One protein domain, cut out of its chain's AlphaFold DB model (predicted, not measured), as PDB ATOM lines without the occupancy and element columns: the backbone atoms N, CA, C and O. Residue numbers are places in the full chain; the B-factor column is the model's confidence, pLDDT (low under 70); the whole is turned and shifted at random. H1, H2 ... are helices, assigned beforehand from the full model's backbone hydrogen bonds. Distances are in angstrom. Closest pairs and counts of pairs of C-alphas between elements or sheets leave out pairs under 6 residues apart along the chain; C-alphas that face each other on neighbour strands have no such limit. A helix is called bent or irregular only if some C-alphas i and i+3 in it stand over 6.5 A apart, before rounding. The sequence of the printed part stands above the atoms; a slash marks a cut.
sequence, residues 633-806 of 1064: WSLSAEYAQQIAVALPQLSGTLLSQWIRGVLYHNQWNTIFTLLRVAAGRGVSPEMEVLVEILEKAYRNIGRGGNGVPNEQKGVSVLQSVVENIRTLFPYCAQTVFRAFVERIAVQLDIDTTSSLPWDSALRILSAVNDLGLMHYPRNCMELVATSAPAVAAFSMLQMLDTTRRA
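What this domain is: This is residues 633 to 806 of the 1064 residues of an uncharacterized protein of Trypanosoma brucei brucei (strain 927/4 GUTat10.1) (UniProt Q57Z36). Four helical hairpins follow one another along the longest axis as a stack two helices thick, with H2, H4, H6 and H8 in one layer and H3, H5, H7 and H9 in the other. H1 extends the second layer at one end, beside H3, while tiny H10 trails off after H9 and touches no helix; the second layer is interrupted between H5 and H7, which are apart. The eight helices H2 to H9 form an up-and-down bundle, each running against the one before it. The printed part has 174 residues with ten named helices, H1 to H10 in chain order, and no named strand: all helix. It is compact, with a radius of gyration of the C-alphas of 17.9 A, and only just elongated, spanning 58 by 39 by 28 A.

How they stand to each other: Start at H1, residues 637 to 646, which touches H3, residues 668 to 680; their closest C-alphas, Ala 637 and Thr 670, are 4.3 A apart. H2, residues 652 to 664, forms a hairpin with H3, opposite ways at a shallow tilt of 13 degrees, closest at C-alphas 659 and 671, 6.1 A. Next find the hairpin of H4, residues 687 to 699, and H5, residues 711 to 728, whose closest C-alphas, 697 and 718, are 5.3 A apart. H2 touches H4, closest at C-alphas 656 and 689, 6.1 A; H3 touches H5, closest at C-alphas 679 and 728, 5.6 A. H6, residues 730 to 750, touches H4 at a steep tilt of 51 degrees, closest at C-alphas 691 and 740, 5.3 A. With residues 741 to 748 alone H6 touches H7, residues 757 to 770, its hairpin partner, closest at C-alphas 748 and 760, 7.4 A. H8, residues 778 to 787, touches H7, closest at C-alphas 761 and 780, 4.8 A. H8 forms a hairpin with H9, residues 790 to 800, closest at C-alphas 785 and 793, 6.2 A. H9 and H10, residues 802 to 806, meet only through their link. Every O i to N i+4 pair is within hydrogen-bond range in H1, H2, H3, H4, H5, H7, H8 and H9; H6 has 14 of 17, and H10 has 0 of 1, with 0 of 2 O i to N i+3 pairs.

Where its parts are: Find C-alpha 637 at (-38.937, -56.294, -17.997), where H1 begins. H5 measures 25.7 A, and H6, the longest helix by residues, 31.3 A; H6 is irregular, with C-alphas 731 and 734 7.4 A apart. H10 ends at C-alpha 806, (-36.024, -63.876, 18.606).

The domain as a whole: The farthest C-alphas, Pro 648 and Ala 790, are 58.9 A apart. The printed part has no cut, and its one long link joins H4 to H5. Mean pLDDT of the printed part is 72.0; 53 residues are under 70, among them 701 to 715, 747 to 757 and 799 to 806.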
ATOM      1  N   TRP A 633     -42.229 -46.961 -21.151       51.73
ATOM      2  CA  TRP A 633     -43.025 -47.706 -20.160       51.73
ATOM      3  C   TRP A 633     -43.698 -48.974 -20.703       51.73
ATOM      4  O   TRP A 633     -44.171 -49.786 -19.914       51.73
ATOM      5  N   SER A 634     -43.771 -49.167 -22.022       56.88
ATOM      6  CA  SER A 634     -44.332 -50.387 -22.630       56.88
ATOM      7  C   SER A 634     -43.310 -51.514 -22.788       56.88
ATOM      8  O   SER A 634     -43.662 -52.599 -23.246       56.88
ATOM      9  N   LEU A 635     -42.046 -51.270 -22.439       61.95
ATOM     10  CA  LEU A 635     -40.985 -52.259 -22.569       61.95
ATOM     11  C   LEU A 635     -41.184 -53.385 -21.552       61.95
ATOM     12  O   LEU A 635     -41.378 -53.137 -20.361       61.95
ATOM     13  N   SER A 636     -41.106 -54.631 -22.021       69.61
ATOM     14  CA  SER A 636     -41.092 -55.789 -21.130       69.61
ATOM     15  C   SER A 636     -39.889 -55.708 -20.180       69.61
ATOM     16  O   SER A 636     -38.852 -55.125 -20.511       69.61
ATOM     17  N   ALA A 637     -40.009 -56.307 -18.994       70.11
ATOM     18  CA  ALA A 637     -38.937 -56.294 -17.997       70.11
ATOM     19  C   ALA A 637     -37.616 -56.872 -18.547       70.11
ATOM     20  O   ALA A 637     -36.546 -56.337 -18.260       70.11
ATOM     21  N   GLU A 638     -37.698 -57.905 -19.393       67.32
ATOM     22  CA  GLU A 638     -36.547 -58.504 -20.080       67.32
ATOM     23  C   GLU A 638     -35.852 -57.508 -21.015       67.32
ATOM     24  O   GLU A 638     -34.627 -57.392 -21.010       67.32
ATOM     25  N   TYR A 639     -36.621 -56.733 -21.782       69.15
ATOM     26  CA  TYR A 639     -36.057 -55.756 -22.710       69.15
ATOM     27  C   TYR A 639     -35.469 -54.546 -21.974       69.15
ATOM     28  O   TYR A 639     -34.387 -54.065 -22.316       69.15
ATOM     29  N   ALA A 640     -36.128 -54.091 -20.903       69.25
ATOM     30  CA  ALA A 640     -35.590 -53.050 -20.027       69.25
ATOM     31  C   ALA A 640     -34.246 -53.470 -19.408       69.25
ATOM     32  O   ALA A 640     -33.322 -52.658 -19.341       69.25
ATOM     33  N   GLN A 641     -34.105 -54.745 -19.019       72.04
ATOM     34  CA  GLN A 641     -32.837 -55.302 -18.552       72.04
ATOM     35  C   GLN A 641     -31.753 -55.219 -19.625       72.04
ATOM     36  O   GLN A 641     -30.661 -54.729 -19.346       72.04
ATOM     37  N   GLN A 642     -32.048 -55.672 -20.846       70.68
ATOM     38  CA  GLN A 642     -31.090 -55.665 -21.954       70.68
ATOM     39  C   GLN A 642     -30.602 -54.247 -22.268       70.68
ATOM     40  O   GLN A 642     -29.396 -54.026 -22.354       70.68
ATOM     41  N   ILE A 643     -31.510 -53.268 -22.344       70.52
ATOM     42  CA  ILE A 643     -31.147 -51.859 -22.556       70.52
ATOM     43  C   ILE A 643     -30.293 -51.339 -21.396       70.52
ATOM     44  O   ILE A 643     -29.242 -50.739 -21.621       70.52
ATOM     45  N   ALA A 644     -30.715 -51.571 -20.150       71.14
ATOM     46  CA  ALA A 644     -29.989 -51.096 -18.978       71.14
ATOM     47  C   ALA A 644     -28.575 -51.699 -18.890       71.14
ATOM     48  O   ALA A 644     -27.648 -51.014 -18.459       71.14
ATOM     49  N   VAL A 645     -28.395 -52.947 -19.340       70.39
ATOM     50  CA  VAL A 645     -27.102 -53.647 -19.436       70.39
ATOM     51  C   VAL A 645     -26.289 -53.226 -20.668       70.39
ATOM     52  O   VAL A 645     -25.065 -53.318 -20.632       70.39
ATOM     53  N   ALA A 646     -26.915 -52.731 -21.733       69.38
ATOM     54  CA  ALA A 646     -26.220 -52.250 -22.929       69.38
ATOM     55  C   ALA A 646     -25.735 -50.794 -22.805       69.38
ATOM     56  O   ALA A 646     -24.785 -50.401 -23.478       69.38
ATOM     57  N   LEU A 647     -26.354 -49.981 -21.939       68.86
ATOM     58  CA  LEU A 647     -25.978 -48.575 -21.776       68.86
ATOM     59  C   LEU A 647     -24.537 -48.441 -21.242       68.86
ATOM     60  O   LEU A 647     -24.257 -48.961 -20.158       68.86
ATOM     61  N   PRO A 648     -23.628 -47.722 -21.929       62.72
ATOM     62  CA  PRO A 648     -22.233 -47.595 -21.499       62.72
ATOM     63  C   PRO A 648     -22.067 -46.746 -20.228       62.72
ATOM     64  O   PRO A 648     -21.145 -46.976 -19.452       62.72
ATOM     65  N   GLN A 649     -22.973 -45.794 -19.978       71.46
ATOM     66  CA  GLN A 649     -23.015 -44.996 -18.749       71.46
ATOM     67  C   GLN A 649     -24.460 -44.892 -18.252       71.46
ATOM     68  O   GLN A 649     -25.251 -44.096 -18.757       71.46
ATOM     69  N   LEU A 650     -24.817 -45.704 -17.256       74.76
ATOM     70  CA  LEU A 650     -26.093 -45.587 -16.552       74.76
ATOM     71  C   LEU A 650     -25.892 -44.664 -15.344       74.76
ATOM     72  O   LEU A 650     -25.473 -45.114 -14.286       74.76
ATOM     73  N   SER A 651     -26.135 -43.364 -15.497       77.45
ATOM     74  CA  SER A 651     -26.081 -42.436 -14.357       77.45
ATOM     75  C   SER A 651     -27.275 -42.644 -13.418       77.45
ATOM     76  O   SER A 651     -28.378 -42.917 -13.896       77.45
ATOM     77  N   GLY A 652     -27.091 -42.416 -12.113       76.10
ATOM     78  CA  GLY A 652     -28.169 -42.517 -11.118       76.10
ATOM     79  C   GLY A 652     -29.391 -41.641 -11.436       76.10
ATOM     80  O   GLY A 652     -30.517 -42.083 -11.242       76.10
ATOM     81  N   THR A 653     -29.190 -40.458 -12.023       75.31
ATOM     82  CA  THR A 653     -30.269 -39.539 -12.438       75.31
ATOM     83  C   THR A 653     -31.113 -40.091 -13.594       75.31
ATOM     84  O   THR A 653     -32.341 -40.057 -13.542       75.31
ATOM     85  N   LEU A 654     -30.471 -40.654 -14.624       75.61
ATOM     86  CA  LEU A 654     -31.150 -41.314 -15.748       75.61
ATOM     87  C   LEU A 654     -31.990 -42.505 -15.271       75.61
ATOM     88  O   LEU A 654     -33.146 -42.658 -15.658       75.61
ATOM     89  N   LEU A 655     -31.403 -43.329 -14.399       82.09
ATOM     90  CA  LEU A 655     -32.084 -44.459 -13.779       82.09
ATOM     91  C   LEU A 655     -33.296 -43.988 -12.964       82.09
ATOM     92  O   LEU A 655     -34.376 -44.555 -13.105       82.09
ATOM     93  N   SER A 656     -33.141 -42.934 -12.161       81.49
ATOM     94  CA  SER A 656     -34.228 -42.310 -11.403       81.49
ATOM     95  C   SER A 656     -35.387 -41.863 -12.290       81.49
ATOM     96  O   SER A 656     -36.540 -42.164 -11.992       81.49
ATOM     97  N   GLN A 657     -35.102 -41.174 -13.399       77.88
ATOM     98  CA  GLN A 657     -36.127 -40.736 -14.352       77.88
ATOM     99  C   GLN A 657     -36.849 -41.923 -15.000       77.88
ATOM    100  O   GLN A 657     -38.077 -41.920 -15.098       77.88
ATOM    101  N   TRP A 658     -36.104 -42.964 -15.384       79.74
ATOM    102  CA  TRP A 658     -36.688 -44.171 -15.962       79.74
ATOM    103  C   TRP A 658     -37.592 -44.891 -14.955       79.74
ATOM    104  O   TRP A 658     -38.740 -45.209 -15.274       79.74
ATOM    105  N   ILE A 659     -37.129 -45.071 -13.714       83.47
ATOM    106  CA  ILE A 659     -37.931 -45.664 -12.640       83.47
ATOM    107  C   ILE A 659     -39.200 -44.842 -12.402       83.47
ATOM    108  O   ILE A 659     -40.270 -45.437 -12.337       83.47
ATOM    109  N   ARG A 660     -39.126 -43.505 -12.335       80.19
ATOM    110  CA  ARG A 660     -40.308 -42.635 -12.173       80.19
ATOM    111  C   ARG A 660     -41.338 -42.837 -13.288       80.19
ATOM    112  O   ARG A 660     -42.528 -42.970 -13.000       80.19
ATOM    113  N   GLY A 661     -40.890 -42.931 -14.541       76.89
ATOM    114  CA  GLY A 661     -41.766 -43.216 -15.682       76.89
ATOM    115  C   GLY A 661     -42.467 -44.573 -15.563       76.89
ATOM    116  O   GLY A 661     -43.680 -44.669 -15.722       76.89
ATOM    117  N   VAL A 662     -41.728 -45.624 -15.201       81.50
ATOM    118  CA  VAL A 662     -42.273 -46.982 -15.008       81.50
ATOM    119  C   VAL A 662     -43.196 -47.054 -13.777       81.50
ATOM    120  O   VAL A 662     -44.218 -47.748 -13.795       81.50
ATOM    121  N   LEU A 663     -42.874 -46.302 -12.720       82.50
ATOM    122  CA  LEU A 663     -43.633 -46.218 -11.470       82.50
ATOM    123  C   LEU A 663     -45.022 -45.605 -11.675       82.50
ATOM    124  O   LEU A 663     -45.985 -46.047 -11.042       82.50
ATOM    125  N   TYR A 664     -45.158 -44.640 -12.590       76.72
ATOM    126  CA  TYR A 664     -46.452 -44.052 -12.943       76.72
ATOM    127  C   TYR A 664     -47.447 -45.107 -13.461       76.72
ATOM    128  O   TYR A 664     -48.628 -45.065 -13.114       76.72
ATOM    129  N   HIS A 665     -46.953 -46.111 -14.192       74.25
ATOM    130  CA  HIS A 665     -47.744 -47.192 -14.791       74.25
ATOM    131  C   HIS A 665     -47.830 -48.475 -13.939       74.25
ATOM    132  O   HIS A 665     -48.326 -49.491 -14.423       74.25
ATOM    133  N   ASN A 666     -47.379 -48.457 -12.676       77.30
ATOM    134  CA  ASN A 666     -47.421 -49.604 -11.751       77.30
ATOM    135  C   ASN A 666     -46.727 -50.889 -12.273       77.30
ATOM    136  O   ASN A 666     -47.108 -52.001 -11.896       77.30
ATOM    137  N   GLN A 667     -45.696 -50.774 -13.119       81.61
ATOM    138  CA  GLN A 667     -44.962 -51.933 -13.644       81.61
ATOM    139  C   GLN A 667     -43.844 -52.413 -12.698       81.61
ATOM    140  O   GLN A 667     -42.652 -52.218 -12.936       81.61
ATOM    141  N   TRP A 668     -44.233 -53.091 -11.617       84.79
ATOM    142  CA  TRP A 668     -43.324 -53.545 -10.554       84.79
ATOM    143  C   TRP A 668     -42.195 -54.472 -11.026       84.79
ATOM    144  O   TRP A 668     -41.058 -54.315 -10.589       84.79
ATOM    145  N   ASN A 669     -42.469 -55.390 -11.960       84.02
ATOM    146  CA  ASN A 669     -41.452 -56.312 -12.486       84.02
ATOM    147  C   ASN A 669     -40.302 -55.565 -13.172       84.02
ATOM    148  O   ASN A 669     -39.132 -55.878 -12.951       84.02
ATOM    149  N   THR A 670     -40.629 -54.542 -13.960       82.29
ATOM    150  CA  THR A 670     -39.649 -53.694 -14.642       82.29
ATOM    151  C   THR A 670     -38.832 -52.894 -13.625       82.29
ATOM    152  O   THR A 670     -37.608 -52.860 -13.725       82.29
ATOM    153  N   ILE A 671     -39.469 -52.351 -12.577       87.22
ATOM    154  CA  ILE A 671     -38.780 -51.641 -11.481       87.22
ATOM    155  C   ILE A 671     -37.778 -52.561 -10.775       87.22
ATOM    156  O   ILE A 671     -36.609 -52.202 -10.645       87.22
ATOM    157  N   PHE A 672     -38.198 -53.756 -10.348       87.83
ATOM    158  CA  PHE A 672     -37.303 -54.699  -9.669       87.83
ATOM    159  C   PHE A 672     -36.118 -55.097 -10.544       87.83
ATOM    160  O   PHE A 672     -34.995 -55.211 -10.057       87.83
ATOM    161  N   THR A 673     -36.351 -55.264 -11.842       83.84
ATOM    162  CA  THR A 673     -35.299 -55.619 -12.794       83.84
ATOM    163  C   THR A 673     -34.299 -54.474 -12.965       83.84
ATOM    164  O   THR A 673     -33.093 -54.702 -12.868       83.84
ATOM    165  N   LEU A 674     -34.776 -53.233 -13.106       84.98
ATOM    166  CA  LEU A 674     -33.920 -52.043 -13.166       84.98
ATOM    167  C   LEU A 674     -33.095 -51.858 -11.885       84.98
ATOM    168  O   LEU A 674     -31.900 -51.586 -11.974       84.98
ATOM    169  N   LEU A 675     -33.690 -52.060 -10.703       88.25
ATOM    170  CA  LEU A 675     -32.974 -51.986  -9.423       88.25
ATOM    171  C   LEU A 675     -31.873 -53.052  -9.316       88.25
ATOM    172  O   LEU A 675     -30.774 -52.744  -8.857       88.25
ATOM    173  N   ARG A 676     -32.127 -54.288  -9.772       86.59
ATOM    174  CA  ARG A 676     -31.110 -55.356  -9.787       86.59
ATOM    175  C   ARG A 676     -29.956 -55.038 -10.730       86.59
ATOM    176  O   ARG A 676     -28.802 -55.227 -10.354       86.59
ATOM    177  N   VAL A 677     -30.250 -54.538 -11.932       80.82
ATOM    178  CA  VAL A 677     -29.210 -54.128 -12.891       80.82
ATOM    179  C   VAL A 677     -28.385 -52.972 -12.333       80.82
ATOM    180  O   VAL A 677     -27.160 -52.983 -12.437       80.82
ATOM    181  N   ALA A 678     -29.044 -51.996 -11.708       84.35
ATOM    182  CA  ALA A 678     -28.392 -50.856 -11.082       84.35
ATOM    183  C   ALA A 678     -27.425 -51.292  -9.971       84.35
ATOM    184  O   ALA A 678     -26.250 -50.923  -9.997       84.35
ATOM    185  N   ALA A 679     -27.884 -52.165  -9.070       81.83
ATOM    186  CA  ALA A 679     -27.053 -52.734  -8.015       81.83
ATOM    187  C   ALA A 679     -25.874 -53.548  -8.573       81.83
ATOM    188  O   ALA A 679     -24.742 -53.360  -8.134       81.83
ATOM    189  N   GLY A 680     -26.104 -54.377  -9.600       78.22
ATOM    190  CA  GLY A 680     -25.044 -55.139 -10.274       78.22
ATOM    191  C   GLY A 680     -23.984 -54.263 -10.953       78.22
ATOM    192  O   GLY A 680     -22.847 -54.693 -11.124       78.22
ATOM    193  N   ARG A 681     -24.332 -53.021 -11.304       76.48
ATOM    194  CA  ARG A 681     -23.419 -52.020 -11.877       76.48
ATOM    195  C   ARG A 681     -22.827 -51.057 -10.845       76.48
ATOM    196  O   ARG A 681     -22.074 -50.166 -11.225       76.48
ATOM    197  N   GLY A 682     -23.171 -51.197  -9.563       76.99
ATOM    198  CA  GLY A 682     -22.739 -50.272  -8.511       76.99
ATOM    199  C   GLY A 682     -23.335 -48.862  -8.636       76.99
ATOM    200  O   GLY A 682     -22.779 -47.912  -8.091       76.99
ATOM    201  N   VAL A 683     -24.452 -48.708  -9.353       79.94
ATOM    202  CA  VAL A 683     -25.148 -47.429  -9.539       79.94
ATOM    203  C   VAL A 683     -26.367 -47.402  -8.623       79.94
ATOM    204  O   VAL A 683     -27.255 -48.242  -8.743       79.94
ATOM    205  N   SER A 684     -26.451 -46.420  -7.727       78.60
ATOM    206  CA  SER A 684     -27.653 -46.197  -6.918       78.60
ATOM    207  C   SER A 684     -28.587 -45.185  -7.592       78.60
ATOM    208  O   SER A 684     -28.109 -44.124  -8.011       78.60
ATOM    209  N   PRO A 685     -29.907 -45.443  -7.663       83.51
ATOM    210  CA  PRO A 685     -30.870 -44.388  -7.970       83.51
ATOM    211  C   PRO A 685     -30.848 -43.306  -6.879       83.51
ATOM    212  O   PRO A 685     -30.359 -43.528  -5.766       83.51
ATOM    213  N   GLU A 686     -31.393 -42.132  -7.189       83.67
ATOM    214  CA  GLU A 686     -31.613 -41.082  -6.190       83.67
ATOM    215  C   GLU A 686     -32.451 -41.639  -5.032       83.67
ATOM    216  O   GLU A 686     -33.454 -42.326  -5.244       83.67
ATOM    217  N   MET A 687     -32.058 -41.323  -3.796       83.54
ATOM    218  CA  MET A 687     -32.735 -41.840  -2.601       83.54
ATOM    219  C   MET A 687     -34.219 -41.470  -2.571       83.54
ATOM    220  O   MET A 687     -35.033 -42.269  -2.119       83.54
ATOM    221  N   GLU A 688     -34.574 -40.296  -3.098       83.48
ATOM    222  CA  GLU A 688     -35.962 -39.848  -3.208       83.48
ATOM    223  C   GLU A 688     -36.813 -40.795  -4.063       83.48
ATOM    224  O   GLU A 688     -37.932 -41.113  -3.679       83.48
ATOM    225  N   VAL A 689     -36.267 -41.346  -5.151       86.48
ATOM    226  CA  VAL A 689     -36.996 -42.301  -5.998       86.48
ATOM    227  C   VAL A 689     -37.245 -43.618  -5.269       86.48
ATOM    228  O   VAL A 689     -38.323 -44.189  -5.389       86.48
ATOM    229  N   LEU A 690     -36.291 -44.101  -4.466       89.03
ATOM    230  CA  LEU A 690     -36.513 -45.298  -3.643       89.03
ATOM    231  C   LEU A 690     -37.633 -45.079  -2.614       89.03
ATOM    232  O   LEU A 690     -38.424 -45.990  -2.366       89.03
ATOM    233  N   VAL A 691     -37.723 -43.869  -2.054       85.63
ATOM    234  CA  VAL A 691     -38.827 -43.468  -1.173       85.63
ATOM    235  C   VAL A 691     -40.147 -43.404  -1.953       85.63
ATOM    236  O   VAL A 691     -41.128 -43.990  -1.507       85.63
ATOM    237  N   GLU A 692     -40.173 -42.801  -3.146       86.97
ATOM    238  CA  GLU A 692     -41.360 -42.749  -4.019       86.97
ATOM    239  C   GLU A 692     -41.878 -44.152  -4.392       86.97
ATOM    240  O   GLU A 692     -43.090 -44.383  -4.400       86.97
ATOM    241  N   ILE A 693     -40.983 -45.114  -4.664       88.71
ATOM    242  CA  ILE A 693     -41.354 -46.513  -4.939       88.71
ATOM    243  C   ILE A 693     -42.092 -47.115  -3.733       88.71
ATOM    244  O   ILE A 693     -43.144 -47.737  -3.904       88.71
ATOM    245  N   LEU A 694     -41.569 -46.917  -2.517       86.78
ATOM    246  CA  LEU A 694     -42.208 -47.384  -1.283       86.78
ATOM    247  C   LEU A 694     -43.563 -46.698  -1.051       86.78
ATOM    248  O   LEU A 694     -44.546 -47.373  -0.745       86.78
ATOM    249  N   GLU A 695     -43.652 -45.382  -1.259       84.14
ATOM    250  CA  GLU A 695     -44.903 -44.620  -1.134       84.14
ATOM    251  C   GLU A 695     -45.973 -45.104  -2.116       84.14
ATOM    252  O   GLU A 695     -47.134 -45.290  -1.743       84.14
ATOM    253  N   LYS A 696     -45.598 -45.358  -3.373       83.23
ATOM    254  CA  LYS A 696     -46.515 -45.884  -4.387       83.23
ATOM    255  C   LYS A 696     -46.979 -47.301  -4.047       83.23
ATOM    256  O   LYS A 696     -48.166 -47.596  -4.201       83.23
ATOM    257  N   ALA A 697     -46.077 -48.159  -3.563       82.37
ATOM    258  CA  ALA A 697     -46.417 -49.509  -3.110       82.37
ATOM    259  C   ALA A 697     -47.413 -49.459  -1.943       82.37
ATOM    260  O   ALA A 697     -48.419 -50.165  -1.969       82.37
ATOM    261  N   TYR A 698     -47.177 -48.570  -0.974       76.11
ATOM    262  CA  TYR A 698     -48.051 -48.364   0.179       76.11
ATOM    263  C   TYR A 698     -49.438 -47.835  -0.219       76.11
ATOM    264  O   TYR A 698     -50.452 -48.400   0.185       76.11
ATOM    265  N   ARG A 699     -49.522 -46.811  -1.082       73.89
ATOM    266  CA  ARG A 699     -50.809 -46.250  -1.553       73.89
ATOM    267  C   ARG A 699     -51.679 -47.268  -2.298       73.89
ATOM    268  O   ARG A 699     -52.905 -47.159  -2.273       73.89
ATOM    269  N   ASN A 700     -51.070 -48.264  -2.940       70.19
ATOM    270  CA  ASN A 700     -51.797 -49.328  -3.632       70.19
ATOM    271  C   ASN A 700     -52.458 -50.342  -2.674       70.19
ATOM    272  O   ASN A 700     -53.322 -51.089  -3.124       70.19
ATOM    273  N   ILE A 701     -52.122 -50.353  -1.374       63.11
ATOM    274  CA  ILE A 701     -52.755 -51.233  -0.370       63.11
ATOM    275  C   ILE A 701     -54.243 -50.876  -0.174       63.11
ATOM    276  O   ILE A 701     -55.052 -51.767   0.058       63.11
ATOM    277  N   GLY A 702     -54.621 -49.600  -0.338       51.50
ATOM    278  CA  GLY A 702     -55.987 -49.114  -0.084       51.50
ATOM    279  C   GLY A 702     -56.901 -48.949  -1.308       51.50
ATOM    280  O   GLY A 702     -58.109 -48.804  -1.146       51.50
ATOM    281  N   ARG A 703     -56.379 -48.967  -2.546       42.56
ATOM    282  CA  ARG A 703     -57.198 -48.800  -3.767       42.56
ATOM    283  C   ARG A 703     -57.550 -50.144  -4.400       42.56
ATOM    284  O   ARG A 703     -57.078 -50.481  -5.483       42.56
ATOM    285  N   GLY A 704     -58.417 -50.902  -3.736       37.39
ATOM    286  CA  GLY A 704     -59.181 -51.952  -4.405       37.39
ATOM    287  C   GLY A 704     -60.255 -51.311  -5.285       37.39
ATOM    288  O   GLY A 704     -61.224 -50.761  -4.772       37.39
ATOM    289  N   GLY A 705     -60.086 -51.357  -6.608       34.64
ATOM    290  CA  GLY A 705     -61.206 -51.137  -7.522       34.64
ATOM    291  C   GLY A 705     -62.280 -52.196  -7.258       34.64
ATOM    292  O   GLY A 705     -61.961 -53.379  -7.185       34.64
ATOM    293  N   ASN A 706     -63.530 -51.760  -7.107       40.89
ATOM    294  CA  ASN A 706     -64.734 -52.574  -6.890       40.89
ATOM    295  C   ASN A 706     -64.837 -53.304  -5.538       40.89
ATOM    296  O   ASN A 706     -65.056 -54.511  -5.486       40.89
ATOM    297  N   GLY A 707     -64.760 -52.551  -4.436       42.37
ATOM    298  CA  GLY A 707     -65.440 -52.893  -3.173       42.37
ATOM    299  C   GLY A 707     -64.900 -54.082  -2.371       42.37
ATOM    300  O   GLY A 707     -65.381 -54.314  -1.266       42.37
ATOM    301  N   VAL A 708     -63.886 -54.796  -2.864       40.45
ATOM    302  CA  VAL A 708     -63.164 -55.818  -2.099       40.45
ATOM    303  C   VAL A 708     -61.704 -55.377  -1.972       40.45
ATOM    304  O   VAL A 708     -61.000 -55.301  -2.984       40.45
ATOM    305  N   PRO A 709     -61.227 -55.034  -0.763       42.61
ATOM    306  CA  PRO A 709     -59.843 -54.639  -0.557       42.61
ATOM    307  C   PRO A 709     -58.932 -55.833  -0.862       42.61
ATOM    308  O   PRO A 709     -58.907 -56.829  -0.145       42.61
ATOM    309  N   ASN A 710     -58.170 -55.748  -1.954       49.76
ATOM    310  CA  ASN A 710     -57.198 -56.770  -2.347       49.76
ATOM    311  C   ASN A 710     -55.885 -56.582  -1.552       49.76
ATOM    312  O   ASN A 710     -54.791 -56.510  -2.119       49.76
ATOM    313  N   GLU A 711     -56.013 -56.448  -0.227       54.86
ATOM    314  CA  GLU A 711     -54.951 -56.094   0.730       54.86
ATOM    315  C   GLU A 711     -53.707 -56.979   0.573       54.86
ATOM    316  O   GLU A 711     -52.578 -56.489   0.606       54.86
ATOM    317  N   GLN A 712     -53.893 -58.272   0.289       57.82
ATOM    318  CA  GLN A 712     -52.795 -59.233   0.153       57.82
ATOM    319  C   GLN A 712     -51.821 -58.895  -0.989       57.82
ATOM    320  O   GLN A 712     -50.603 -59.057  -0.845       57.82
ATOM    321  N   LYS A 713     -52.317 -58.393  -2.130       60.63
ATOM    322  CA  LYS A 713     -51.451 -58.067  -3.274       60.63
ATOM    323  C   LYS A 713     -50.634 -56.798  -3.016       60.63
ATOM    324  O   LYS A 713     -49.469 -56.738  -3.393       60.63
ATOM    325  N   GLY A 714     -51.211 -55.800  -2.345       64.12
ATOM    326  CA  GLY A 714     -50.491 -54.578  -1.970       64.12
ATOM    327  C   GLY A 714     -49.393 -54.844  -0.935       64.12
ATOM    328  O   GLY A 714     -48.257 -54.400  -1.106       64.12
ATOM    329  N   VAL A 715     -49.708 -55.633   0.098       68.68
ATOM    330  CA  VAL A 715     -48.757 -55.992   1.161       68.68
ATOM    331  C   VAL A 715     -47.574 -56.789   0.607       68.68
ATOM    332  O   VAL A 715     -46.427 -56.474   0.924       68.68
ATOM    333  N   SER A 716     -47.821 -57.766  -0.272       73.04
ATOM    334  CA  SER A 716     -46.749 -58.565  -0.893       73.04
ATOM    335  C   SER A 716     -45.829 -57.739  -1.798       73.04
ATOM    336  O   SER A 716     -44.612 -57.951  -1.797       73.04
ATOM    337  N   VAL A 717     -46.367 -56.753  -2.526       79.93
ATOM    338  CA  VAL A 717     -45.553 -55.809  -3.310       79.93
ATOM    339  C   VAL A 717     -44.683 -54.956  -2.389       79.93
ATOM    340  O   VAL A 717     -43.481 -54.863  -2.625       79.93
ATOM    341  N   LEU A 718     -45.244 -54.382  -1.319       80.35
ATOM    342  CA  LEU A 718     -44.481 -53.562  -0.374       80.35
ATOM    343  C   LEU A 718     -43.372 -54.369   0.319       80.35
ATOM    344  O   LEU A 718     -42.231 -53.912   0.371       80.35
ATOM    345  N   GLN A 719     -43.669 -55.592   0.772       80.45
ATOM    346  CA  GLN A 719     -42.672 -56.516   1.324       80.45
ATOM    347  C   GLN A 719     -41.557 -56.813   0.315       80.45
ATOM    348  O   GLN A 719     -40.379 -56.738   0.658       80.45
ATOM    349  N   SER A 720     -41.916 -57.071  -0.946       81.60
ATOM    350  CA  SER A 720     -40.944 -57.317  -2.014       81.60
ATOM    351  C   SER A 720     -40.058 -56.096  -2.270       81.60
ATOM    352  O   SER A 720     -38.851 -56.246  -2.436       81.60
ATOM    353  N   VAL A 721     -40.612 -54.880  -2.280       85.29
ATOM    354  CA  VAL A 721     -39.830 -53.640  -2.435       85.29
ATOM    355  C   VAL A 721     -38.867 -53.455  -1.270       85.29
ATOM    356  O   VAL A 721     -37.688 -53.197  -1.501       85.29
ATOM    357  N   VAL A 722     -39.345 -53.618  -0.036       82.56
ATOM    358  CA  VAL A 722     -38.508 -53.508   1.162       82.56
ATOM    359  C   VAL A 722     -37.353 -54.511   1.108       82.56
ATOM    360  O   VAL A 722     -36.207 -54.129   1.348       82.56
ATOM    361  N   GLU A 723     -37.623 -55.759   0.725       81.67
ATOM    362  CA  GLU A 723     -36.594 -56.795   0.616       81.67
ATOM    363  C   GLU A 723     -35.591 -56.510  -0.509       81.67
ATOM    364  O   GLU A 723     -34.382 -56.620  -0.306       81.67
ATOM    365  N   ASN A 724     -36.054 -56.055  -1.677       82.96
ATOM    366  CA  ASN A 724     -35.155 -55.655  -2.765       82.96
ATOM    367  C   ASN A 724     -34.286 -54.454  -2.355       82.96
ATOM    368  O   ASN A 724     -33.092 -54.462  -2.614       82.96
ATOM    369  N   ILE A 725     -34.823 -53.438  -1.672       83.55
ATOM    370  CA  ILE A 725     -34.012 -52.292  -1.217       83.55
ATOM    371  C   ILE A 725     -32.970 -52.738  -0.182       83.55
ATOM    372  O   ILE A 725     -31.811 -52.336  -0.277       83.55
ATOM    373  N   ARG A 726     -33.356 -53.592   0.776       79.44
ATOM    374  CA  ARG A 726     -32.435 -54.140   1.788       79.44
ATOM    375  C   ARG A 726     -31.281 -54.910   1.167       79.44
ATOM    376  O   ARG A 726     -30.139 -54.720   1.573       79.44
ATOM    377  N   THR A 727     -31.596 -55.787   0.222       77.51
ATOM    378  CA  THR A 727     -30.623 -56.695  -0.392       77.51
ATOM    379  C   THR A 727     -29.740 -55.987  -1.414       77.51
ATOM    380  O   THR A 727     -28.535 -56.218  -1.440       77.51
ATOM    381  N   LEU A 728     -30.315 -55.101  -2.228       80.84
ATOM    382  CA  LEU A 728     -29.617 -54.448  -3.335       80.84
ATOM    383  C   LEU A 728     -28.850 -53.191  -2.905       80.84
ATOM    384  O   LEU A 728     -27.806 -52.894  -3.481       80.84
ATOM    385  N   PHE A 729     -29.336 -52.460  -1.896       81.63
ATOM    386  CA  PHE A 729     -28.742 -51.189  -1.459       81.63
ATOM    387  C   PHE A 729     -28.597 -51.093   0.071       81.63
ATOM    388  O   PHE A 729     -29.119 -50.160   0.693       81.63
ATOM    389  N   PRO A 730     -27.844 -52.007   0.715       71.77
ATOM    390  CA  PRO A 730     -27.765 -52.089   2.176       71.77
ATOM    391  C   PRO A 730     -27.251 -50.798   2.839       71.77
ATOM    392  O   PRO A 730     -27.646 -50.479   3.958       71.77
ATOM    393  N   TYR A 731     -26.410 -50.023   2.144       73.39
ATOM    394  CA  TYR A 731     -25.807 -48.791   2.667       73.39
ATOM    395  C   TYR A 731     -26.791 -47.620   2.810       73.39
ATOM    396  O   TYR A 731     -26.611 -46.789   3.697       73.39
ATOM    397  N   CYS A 732     -27.819 -47.532   1.955       77.63
ATOM    398  CA  CYS A 732     -28.806 -46.444   2.000       77.63
ATOM    399  C   CYS A 732     -30.191 -46.898   2.480       77.63
ATOM    400  O   CYS A 732     -31.003 -46.049   2.850       77.63
ATOM    401  N   ALA A 733     -30.444 -48.213   2.537       76.12
ATOM    402  CA  ALA A 733     -31.725 -48.804   2.912       76.12
ATOM    403  C   ALA A 733     -32.304 -48.209   4.204       76.12
ATOM    404  O   ALA A 733     -33.457 -47.790   4.222       76.12
ATOM    405  N   GLN A 734     -31.503 -48.088   5.268       69.05
ATOM    406  CA  GLN A 734     -31.977 -47.550   6.548       69.05
ATOM    407  C   GLN A 734     -32.459 -46.094   6.436       69.05
ATOM    408  O   GLN A 734     -33.501 -45.743   6.987       69.05
ATOM    409  N   THR A 735     -31.727 -45.253   5.706       72.67
ATOM    410  CA  THR A 735     -32.094 -43.848   5.497       72.67
ATOM    411  C   THR A 735     -33.330 -43.723   4.610       72.67
ATOM    412  O   THR A 735     -34.202 -42.910   4.902       72.67
ATOM    413  N   VAL A 736     -33.446 -44.563   3.576       78.67
ATOM    414  CA  VAL A 736     -34.634 -44.643   2.712       78.67
ATOM    415  C   VAL A 736     -35.863 -45.064   3.518       78.67
ATOM    416  O   VAL A 736     -36.894 -44.408   3.440       78.67
ATOM    417  N   PHE A 737     -35.759 -46.112   4.342       81.40
ATOM    418  CA  PHE A 737     -36.867 -46.568   5.186       81.40
ATOM    419  C   PHE A 737     -37.275 -45.523   6.207       81.40
ATOM    420  O   PHE A 737     -38.463 -45.281   6.388       81.40
ATOM    421  N   ARG A 738     -36.304 -44.855   6.831       74.01
ATOM    422  CA  ARG A 738     -36.572 -43.734   7.726       74.01
ATOM    423  C   ARG A 738     -37.326 -42.609   7.018       74.01
ATOM    424  O   ARG A 738     -38.349 -42.169   7.525       74.01
ATOM    425  N   ALA A 739     -36.847 -42.176   5.852       78.66
ATOM    426  CA  ALA A 739     -37.486 -41.118   5.076       78.66
ATOM    427  C   ALA A 739     -38.903 -41.505   4.621       78.66
ATOM    428  O   ALA A 739     -39.813 -40.691   4.730       78.66
ATOM    429  N   PHE A 740     -39.103 -42.750   4.175       83.45
ATOM    430  CA  PHE A 740     -40.418 -43.296   3.831       83.45
ATOM    431  C   PHE A 740     -41.378 -43.261   5.022       83.45
ATOM    432  O   PHE A 740     -42.476 -42.724   4.910       83.45
ATOM    433  N   VAL A 741     -40.960 -43.792   6.172       78.44
ATOM    434  CA  VAL A 741     -41.813 -43.871   7.361       78.44
ATOM    435  C   VAL A 741     -42.187 -42.479   7.880       78.44
ATOM    436  O   VAL A 741     -43.354 -42.248   8.189       78.44
ATOM    437  N   GLU A 742     -41.241 -41.535   7.916       77.43
ATOM    438  CA  GLU A 742     -41.515 -40.148   8.317       77.43
ATOM    439  C   GLU A 742     -42.411 -39.419   7.299       77.43
ATOM    440  O   GLU A 742     -43.358 -38.746   7.696       77.43
ATOM    441  N   ARG A 743     -42.200 -39.589   5.983       78.58
ATOM    442  CA  ARG A 743     -43.073 -38.977   4.961       78.58
ATOM    443  C   ARG A 743     -44.503 -39.515   5.015       78.58
ATOM    444  O   ARG A 743     -45.438 -38.725   4.909       78.58
ATOM    445  N   ILE A 744     -44.695 -40.824   5.197       76.07
ATOM    446  CA  ILE A 744     -46.038 -41.405   5.357       76.07
ATOM    447  C   ILE A 744     -46.688 -40.916   6.661       76.07
ATOM    448  O   ILE A 744     -47.880 -40.612   6.664       76.07
ATOM    449  N   ALA A 745     -45.923 -40.777   7.748       70.08
ATOM    450  CA  ALA A 745     -46.431 -40.228   9.005       70.08
ATOM    451  C   ALA A 745     -46.866 -38.757   8.881       70.08
ATOM    452  O   ALA A 745     -47.921 -38.397   9.393       70.08
ATOM    453  N   VAL A 746     -46.109 -37.919   8.162       71.06
ATOM    454  CA  VAL A 746     -46.503 -36.529   7.864       71.06
ATOM    455  C   VAL A 746     -47.747 -36.481   6.972       71.06
ATOM    456  O   VAL A 746     -48.621 -35.651   7.193       71.06
ATOM    457  N   GLN A 747     -47.875 -37.386   5.995       68.11
ATOM    458  CA  GLN A 747     -49.089 -37.485   5.172       68.11
ATOM    459  C   GLN A 747     -50.330 -37.828   6.013       68.11
ATOM    460  O   GLN A 747     -51.398 -37.301   5.726       68.11
ATOM    461  N   LEU A 748     -50.200 -38.630   7.078       62.29
ATOM    462  CA  LEU A 748     -51.303 -38.856   8.023       62.29
ATOM    463  C   LEU A 748     -51.667 -37.625   8.858       62.29
ATOM    464  O   LEU A 748     -52.820 -37.507   9.260       62.29
ATOM    465  N   ASP A 749     -50.719 -36.732   9.147       55.22
ATOM    466  CA  ASP A 749     -51.012 -35.499   9.891       55.22
ATOM    467  C   ASP A 749     -51.976 -34.593   9.095       55.22
ATOM    468  O   ASP A 749     -52.802 -33.877   9.656       55.22
ATOM    469  N   ILE A 750     -51.962 -34.717   7.762       50.30
ATOM    470  CA  ILE A 750     -52.931 -34.077   6.859       50.30
ATOM    471  C   ILE A 750     -54.326 -34.744   6.965       50.30
ATOM    472  O   ILE A 750     -55.341 -34.076   6.773       50.30
ATOM    473  N   ASP A 751     -54.405 -36.020   7.371       51.28
ATOM    474  CA  ASP A 751     -55.649 -36.784   7.599       51.28
ATOM    475  C   ASP A 751     -56.205 -36.655   9.044       51.28
ATOM    476  O   ASP A 751     -57.130 -37.379   9.445       51.28
ATOM    477  N   THR A 752     -55.704 -35.704   9.848       49.57
ATOM    478  CA  THR A 752     -56.160 -35.412  11.233       49.57
ATOM    479  C   THR A 752     -57.631 -34.996  11.362       49.57
ATOM    480  O   THR A 752     -58.139 -34.854  12.471       49.57
ATOM    481  N   THR A 753     -58.359 -34.865  10.251       53.96
ATOM    482  CA  THR A 753     -59.822 -34.696  10.238       53.96
ATOM    483  C   THR A 753     -60.591 -35.962  10.645       53.96
ATOM    484  O   THR A 753     -61.791 -35.893  10.913       53.96
ATOM    485  N   SER A 754     -59.928 -37.121  10.717       56.37
ATOM    486  CA  SER A 754     -60.537 -38.367  11.195       56.37
ATOM    487  C   SER A 754     -60.818 -38.337  12.707       56.37
ATOM    488  O   SER A 754     -60.029 -37.836  13.503       56.37
ATOM    489  N   SER A 755     -61.947 -38.914  13.135       60.26
ATOM    490  CA  SER A 755     -62.396 -38.904  14.539       60.26
ATOM    491  C   SER A 755     -61.475 -39.653  15.517       60.26
ATOM    492  O   SER A 755     -61.644 -39.530  16.730       60.26
ATOM    493  N   LEU A 756     -60.517 -40.442  15.015       65.86
ATOM    494  CA  LEU A 756     -59.625 -41.309  15.795       65.86
ATOM    495  C   LEU A 756     -58.207 -41.321  15.185       65.86
ATOM    496  O   LEU A 756     -57.792 -42.330  14.610       65.86
ATOM    497  N   PRO A 757     -57.429 -40.231  15.307       67.51
ATOM    498  CA  PRO A 757     -56.143 -40.100  14.614       67.51
ATOM    499  C   PRO A 757     -55.121 -41.171  15.060       67.51
ATOM    500  O   PRO A 757     -54.266 -41.596  14.279       67.51
ATOM    501  N   TRP A 758     -55.237 -41.683  16.291       73.28
ATOM    502  CA  TRP A 758     -54.367 -42.736  16.829       73.28
ATOM    503  C   TRP A 758     -54.511 -44.097  16.137       73.28
ATOM    504  O   TRP A 758     -53.561 -44.878  16.166       73.28
ATOM    505  N   ASP A 759     -55.656 -44.403  15.519       72.68
ATOM    506  CA  ASP A 759     -55.871 -45.700  14.864       72.68
ATOM    507  C   ASP A 759     -55.013 -45.809  13.594       72.68
ATOM    508  O   ASP A 759     -54.255 -46.764  13.413       72.68
ATOM    509  N   SER A 760     -55.007 -44.759  12.768       72.32
ATOM    510  CA  SER A 760     -54.116 -44.655  11.605       72.32
ATOM    511  C   SER A 760     -52.638 -44.728  12.007       72.32
ATOM    512  O   SER A 760     -51.853 -45.428  11.365       72.32
ATOM    513  N   ALA A 761     -52.261 -44.070  13.107       75.52
ATOM    514  CA  ALA A 761     -50.904 -44.144  13.641       75.52
ATOM    515  C   ALA A 761     -50.533 -45.564  14.104       75.52
ATOM    516  O   ALA A 761     -49.440 -46.035  13.790       75.52
ATOM    517  N   LEU A 762     -51.432 -46.285  14.782       73.54
ATOM    518  CA  LEU A 762     -51.208 -47.685  15.150       73.54
ATOM    519  C   LEU A 762     -51.052 -48.595  13.931       73.54
ATOM    520  O   LEU A 762     -50.168 -49.449  13.948       73.54
ATOM    521  N   ARG A 763     -51.849 -48.399  12.874       74.13
ATOM    522  CA  ARG A 763     -51.726 -49.168  11.622       74.13
ATOM    523  C   ARG A 763     -50.389 -48.930  10.923       74.13
ATOM    524  O   ARG A 763     -49.806 -49.869  10.384       74.13
ATOM    525  N   ILE A 764     -49.859 -47.703  10.954       73.26
ATOM    526  CA  ILE A 764     -48.491 -47.450  10.478       73.26
ATOM    527  C   ILE A 764     -47.486 -48.183  11.349       73.26
ATOM    528  O   ILE A 764     -46.604 -48.851  10.819       73.26
ATOM    529  N   LEU A 765     -47.591 -48.063  12.675       75.16
ATOM    530  CA  LEU A 765     -46.645 -48.703  13.587       75.16
ATOM    531  C   LEU A 765     -46.660 -50.229  13.418       75.16
ATOM    532  O   LEU A 765     -45.587 -50.834  13.424       75.16
ATOM    533  N   SER A 766     -47.827 -50.838  13.191       71.83
ATOM    534  CA  SER A 766     -47.943 -52.266  12.889       71.83
ATOM    535  C   SER A 766     -47.333 -52.603  11.534       71.83
ATOM    536  O   SER A 766     -46.513 -53.509  11.468       71.83
ATOM    537  N   ALA A 767     -47.609 -51.829  10.481       69.72
ATOM    538  CA  ALA A 767     -47.007 -52.046   9.166       69.72
ATOM    539  C   ALA A 767     -45.473 -51.903   9.195       69.72
ATOM    540  O   ALA A 767     -44.757 -52.739   8.649       69.72
ATOM    541  N   VAL A 768     -44.944 -50.887   9.882       73.41
ATOM    542  CA  VAL A 768     -43.503 -50.685  10.118       73.41
ATOM    543  C   VAL A 768     -42.903 -51.883  10.849       73.41
ATOM    544  O   VAL A 768     -41.817 -52.353  10.491       73.41
ATOM    545  N   ASN A 769     -43.618 -52.382  11.858       69.56
ATOM    546  CA  ASN A 769     -43.219 -53.543  12.634       69.56
ATOM    547  C   ASN A 769     -43.227 -54.825  11.787       69.56
ATOM    548  O   ASN A 769     -42.283 -55.608  11.863       69.56
ATOM    549  N   ASP A 770     -44.247 -55.041  10.963       66.63
ATOM    550  CA  ASP A 770     -44.414 -56.234  10.125       66.63
ATOM    551  C   ASP A 770     -43.437 -56.255   8.949       66.63
ATOM    552  O   ASP A 770     -42.913 -57.306   8.587       66.63
ATOM    553  N   LEU A 771     -43.108 -55.083   8.402       66.91
ATOM    554  CA  LEU A 771     -42.057 -54.932   7.399       66.91
ATOM    555  C   LEU A 771     -40.652 -55.034   8.008       66.91
ATOM    556  O   LEU A 771     -39.679 -55.146   7.262       66.91
ATOM    557  N   GLY A 772     -40.506 -54.969   9.337       65.61
ATOM    558  CA  GLY A 772     -39.218 -55.009  10.036       65.61
ATOM    559  C   GLY A 772     -38.357 -53.761   9.812       65.61
ATOM    560  O   GLY A 772     -37.131 -53.853   9.773       65.61
ATOM    561  N   LEU A 773     -38.969 -52.596   9.570       66.31
ATOM    562  CA  LEU A 773     -38.245 -51.351   9.264       66.31
ATOM    563  C   LEU A 773     -37.567 -50.745  10.506       66.31
ATOM    564  O   LEU A 773     -36.645 -49.949  10.350       66.31
ATOM    565  N   MET A 774     -37.990 -51.147  11.716       61.20
ATOM    566  CA  MET A 774     -37.462 -50.793  13.053       61.20
ATOM    567  C   MET A 774     -37.417 -49.291  13.396       61.20
ATOM    568  O   MET A 774     -37.249 -48.935  14.562       61.20
ATOM    569  N   HIS A 775     -37.576 -48.402  12.418       67.79
ATOM    570  CA  HIS A 775     -37.694 -46.970  12.617       67.79
ATOM    571  C   HIS A 775     -39.164 -46.600  12.764       67.79
ATOM    572  O   HIS A 775     -39.911 -46.645  11.791       67.79
ATOM    573  N   TYR A 776     -39.576 -46.263  13.982       71.45
ATOM    574  CA  TYR A 776     -40.939 -45.834  14.271       71.45
ATOM    575  C   TYR A 776     -41.020 -44.304  14.155       71.45
ATOM    576  O   TYR A 776     -40.187 -43.624  14.763       71.45
ATOM    577  N   PRO A 777     -41.985 -43.755  13.394       71.80
ATOM    578  CA  PRO A 777     -42.107 -42.317  13.206       71.80
ATOM    579  C   PRO A 777     -42.509 -41.667  14.523       71.80
ATOM    580  O   PRO A 777     -43.448 -42.115  15.194       71.80
ATOM    581  N   ARG A 778     -41.795 -40.601  14.887       73.18
ATOM    582  CA  ARG A 778     -41.991 -39.896  16.160       73.18
ATOM    583  C   ARG A 778     -43.438 -39.441  16.323       73.18
ATOM    584  O   ARG A 778     -44.056 -39.772  17.330       73.18
ATOM    585  N   ASN A 779     -43.977 -38.758  15.312       73.86
ATOM    586  CA  ASN A 779     -45.317 -38.177  15.365       73.86
ATOM    587  C   ASN A 779     -46.384 -39.247  15.622       73.86
ATOM    588  O   ASN A 779     -47.249 -39.051  16.466       73.86
ATOM    589  N   CYS A 780     -46.292 -40.422  14.985       74.54
ATOM    590  CA  CYS A 780     -47.238 -41.511  15.241       74.54
ATOM    591  C   CYS A 780     -47.121 -42.057  16.668       74.54
ATOM    592  O   CYS A 780     -48.140 -42.320  17.301       74.54
ATOM    593  N   MET A 781     -45.901 -42.223  17.191       77.26
ATOM    594  CA  MET A 781     -45.717 -42.678  18.571       77.26
ATOM    595  C   MET A 781     -46.237 -41.656  19.584       77.26
ATOM    596  O   MET A 781     -46.899 -42.040  20.543       77.26
ATOM    597  N   GLU A 782     -45.959 -40.368  19.378       78.85
ATOM    598  CA  GLU A 782     -46.426 -39.284  20.248       78.85
ATOM    599  C   GLU A 782     -47.946 -39.143  20.197       78.85
ATOM    600  O   GLU A 782     -48.584 -39.039  21.243       78.85
ATOM    601  N   LEU A 783     -48.545 -39.235  19.011       78.12
ATOM    602  CA  LEU A 783     -49.991 -39.203  18.828       78.12
ATOM    603  C   LEU A 783     -50.674 -40.375  19.550       78.12
ATOM    604  O   LEU A 783     -51.636 -40.162  20.288       78.12
ATOM    605  N   VAL A 784     -50.156 -41.602  19.415       76.46
ATOM    606  CA  VAL A 784     -50.685 -42.765  20.150       76.46
ATOM    607  C   VAL A 784     -50.471 -42.599  21.655       76.46
ATOM    608  O   VAL A 784     -51.383 -42.831  22.443       76.46
ATOM    609  N   ALA A 785     -49.289 -42.157  22.077       79.17
ATOM    610  CA  ALA A 785     -48.971 -41.960  23.485       79.17
ATOM    611  C   ALA A 785     -49.857 -40.899  24.165       79.17
ATOM    612  O   ALA A 785     -50.190 -41.048  25.342       79.17
ATOM    613  N   THR A 786     -50.232 -39.837  23.450       77.83
ATOM    614  CA  THR A 786     -50.989 -38.695  23.992       77.83
ATOM    615  C   THR A 786     -52.503 -38.848  23.881       77.83
ATOM    616  O   THR A 786     -53.207 -38.408  24.785       77.83
ATOM    617  N   SER A 787     -53.010 -39.469  22.811       75.81
ATOM    618  CA  SER A 787     -54.449 -39.477  22.499       75.81
ATOM    619  C   SER A 787     -55.117 -40.854  22.549       75.81
ATOM    620  O   SER A 787     -56.346 -40.929  22.580       75.81
ATOM    621  N   ALA A 788     -54.352 -41.950  22.558       76.10
ATOM    622  CA  ALA A 788     -54.934 -43.281  22.438       76.10
ATOM    623  C   ALA A 788     -55.425 -43.850  23.785       76.10
ATOM    624  O   ALA A 788     -54.826 -43.596  24.837       76.10
ATOM    625  N   PRO A 789     -56.475 -44.694  23.774       77.64
ATOM    626  CA  PRO A 789     -56.912 -45.417  24.963       77.64
ATOM    627  C   PRO A 789     -55.855 -46.427  25.442       77.64
ATOM    628  O   PRO A 789     -54.975 -46.862  24.699       77.64
ATOM    629  N   ALA A 790     -55.990 -46.877  26.691       74.26
ATOM    630  CA  ALA A 790     -55.047 -47.783  27.355       74.26
ATOM    631  C   ALA A 790     -54.719 -49.062  26.551       74.26
ATOM    632  O   ALA A 790     -53.567 -49.490  26.490       74.26
ATOM    633  N   VAL A 791     -55.720 -49.636  25.876       73.34
ATOM    634  CA  VAL A 791     -55.577 -50.838  25.034       73.34
ATOM    635  C   VAL A 791     -54.707 -50.574  23.796       73.34
ATOM    636  O   VAL A 791     -53.871 -51.399  23.426       73.34
ATOM    637  N   ALA A 792     -54.858 -49.402  23.181       75.45
ATOM    638  CA  ALA A 792     -54.077 -48.975  22.024       75.45
ATOM    639  C   ALA A 792     -52.616 -48.692  22.412       75.45
ATOM    640  O   ALA A 792     -51.690 -49.183  21.768       75.45
ATOM    641  N   ALA A 793     -52.406 -47.997  23.535       73.86
ATOM    642  CA  ALA A 793     -51.083 -47.798  24.126       73.86
ATOM    643  C   ALA A 793     -50.381 -49.133  24.438       73.86
ATOM    644  O   ALA A 793     -49.199 -49.309  24.133       73.86
ATOM    645  N   PHE A 794     -51.110 -50.103  24.999       70.42
ATOM    646  CA  PHE A 794     -50.586 -51.445  25.246       70.42
ATOM    647  C   PHE A 794     -50.218 -52.176  23.950       70.42
ATOM    648  O   PHE A 794     -49.161 -52.801  23.891       70.42
ATOM    649  N   SER A 795     -51.030 -52.046  22.900       72.43
ATOM    650  CA  SER A 795     -50.740 -52.615  21.577       72.43
ATOM    651  C   SER A 795     -49.462 -52.017  20.978       72.43
ATOM    652  O   SER A 795     -48.599 -52.758  20.513       72.43
ATOM    653  N   MET A 796     -49.268 -50.696  21.082       78.40
ATOM    654  CA  MET A 796     -48.005 -50.049  20.700       78.40
ATOM    655  C   MET A 796     -46.815 -50.623  21.468       78.40
ATOM    656  O   MET A 796     -45.804 -50.974  20.868       78.40
ATOM    657  N   LEU A 797     -46.935 -50.776  22.788       74.01
ATOM    658  CA  LEU A 797     -45.871 -51.344  23.617       74.01
ATOM    659  C   LEU A 797     -45.581 -52.807  23.244       74.01
ATOM    660  O   LEU A 797     -44.421 -53.192  23.180       74.01
ATOM    661  N   GLN A 798     -46.590 -53.615  22.917       72.73
ATOM    662  CA  GLN A 798     -46.369 -54.971  22.402       72.73
ATOM    663  C   GLN A 798     -45.628 -54.980  21.059       72.73
ATOM    664  O   GLN A 798     -44.760 -55.825  20.859       72.73
ATOM    665  N   MET A 799     -45.930 -54.039  20.159       67.88
ATOM    666  CA  MET A 799     -45.224 -53.910  18.879       67.88
ATOM    667  C   MET A 799     -43.759 -53.508  19.060       67.88
ATOM    668  O   MET A 799     -42.898 -54.007  18.342       67.88
ATOM    669  N   LEU A 800     -43.472 -52.638  20.032       69.24
ATOM    670  CA  LEU A 800     -42.113 -52.207  20.367       69.24
ATOM    671  C   LEU A 800     -41.308 -53.288  21.119       69.24
ATOM    672  O   LEU A 800     -40.089 -53.155  21.265       69.24
ATOM    673  N   ASP A 801     -41.958 -54.339  21.637       62.86
ATOM    674  CA  ASP A 801     -41.286 -55.397  22.390       62.86
ATOM    675  C   ASP A 801     -40.530 -56.338  21.448       62.86
ATOM    676  O   ASP A 801     -41.008 -57.384  21.009       62.86
ATOM    677  N   THR A 802     -39.283 -55.966  21.176       54.86
ATOM    678  CA  THR A 802     -38.356 -56.746  20.349       54.86
ATOM    679  C   THR A 802     -38.011 -58.118  20.937       54.86
ATOM    680  O   THR A 802     -37.519 -58.979  20.209       54.86
ATOM    681  N   THR A 803     -38.280 -58.376  22.228       47.70
ATOM    682  CA  THR A 803     -37.839 -59.624  22.873       47.70
ATOM    683  C   THR A 803     -38.598 -60.867  22.415       47.70
ATOM    684  O   THR A 803     -38.023 -61.952  22.442       47.70
ATOM    685  N   ARG A 804     -39.847 -60.740  21.944       41.29
ATOM    686  CA  ARG A 804     -40.671 -61.895  21.536       41.29
ATOM    687  C   ARG A 804     -40.326 -62.480  20.166       41.29
ATOM    688  O   ARG A 804     -40.699 -63.615  19.896       41.29
ATOM    689  N   ARG A 805     -39.642 -61.742  19.287       41.40
ATOM    690  CA  ARG A 805     -39.406 -62.194  17.901       41.40
ATOM    691  C   ARG A 805     -38.116 -62.988  17.700       41.40
ATOM    692  O   ARG A 805     -37.942 -63.554  16.627       41.40
ATOM    693  N   ALA A 806     -37.253 -63.090  18.713       38.20
ATOM    694  CA  ALA A 806     -36.024 -63.876  18.606       38.20
ATOM    695  C   ALA A 806     -36.275 -65.385  18.392       38.20
ATOM    696  O   ALA A 806     -35.415 -66.053  17.825       38.20
TER     697      ALA A 806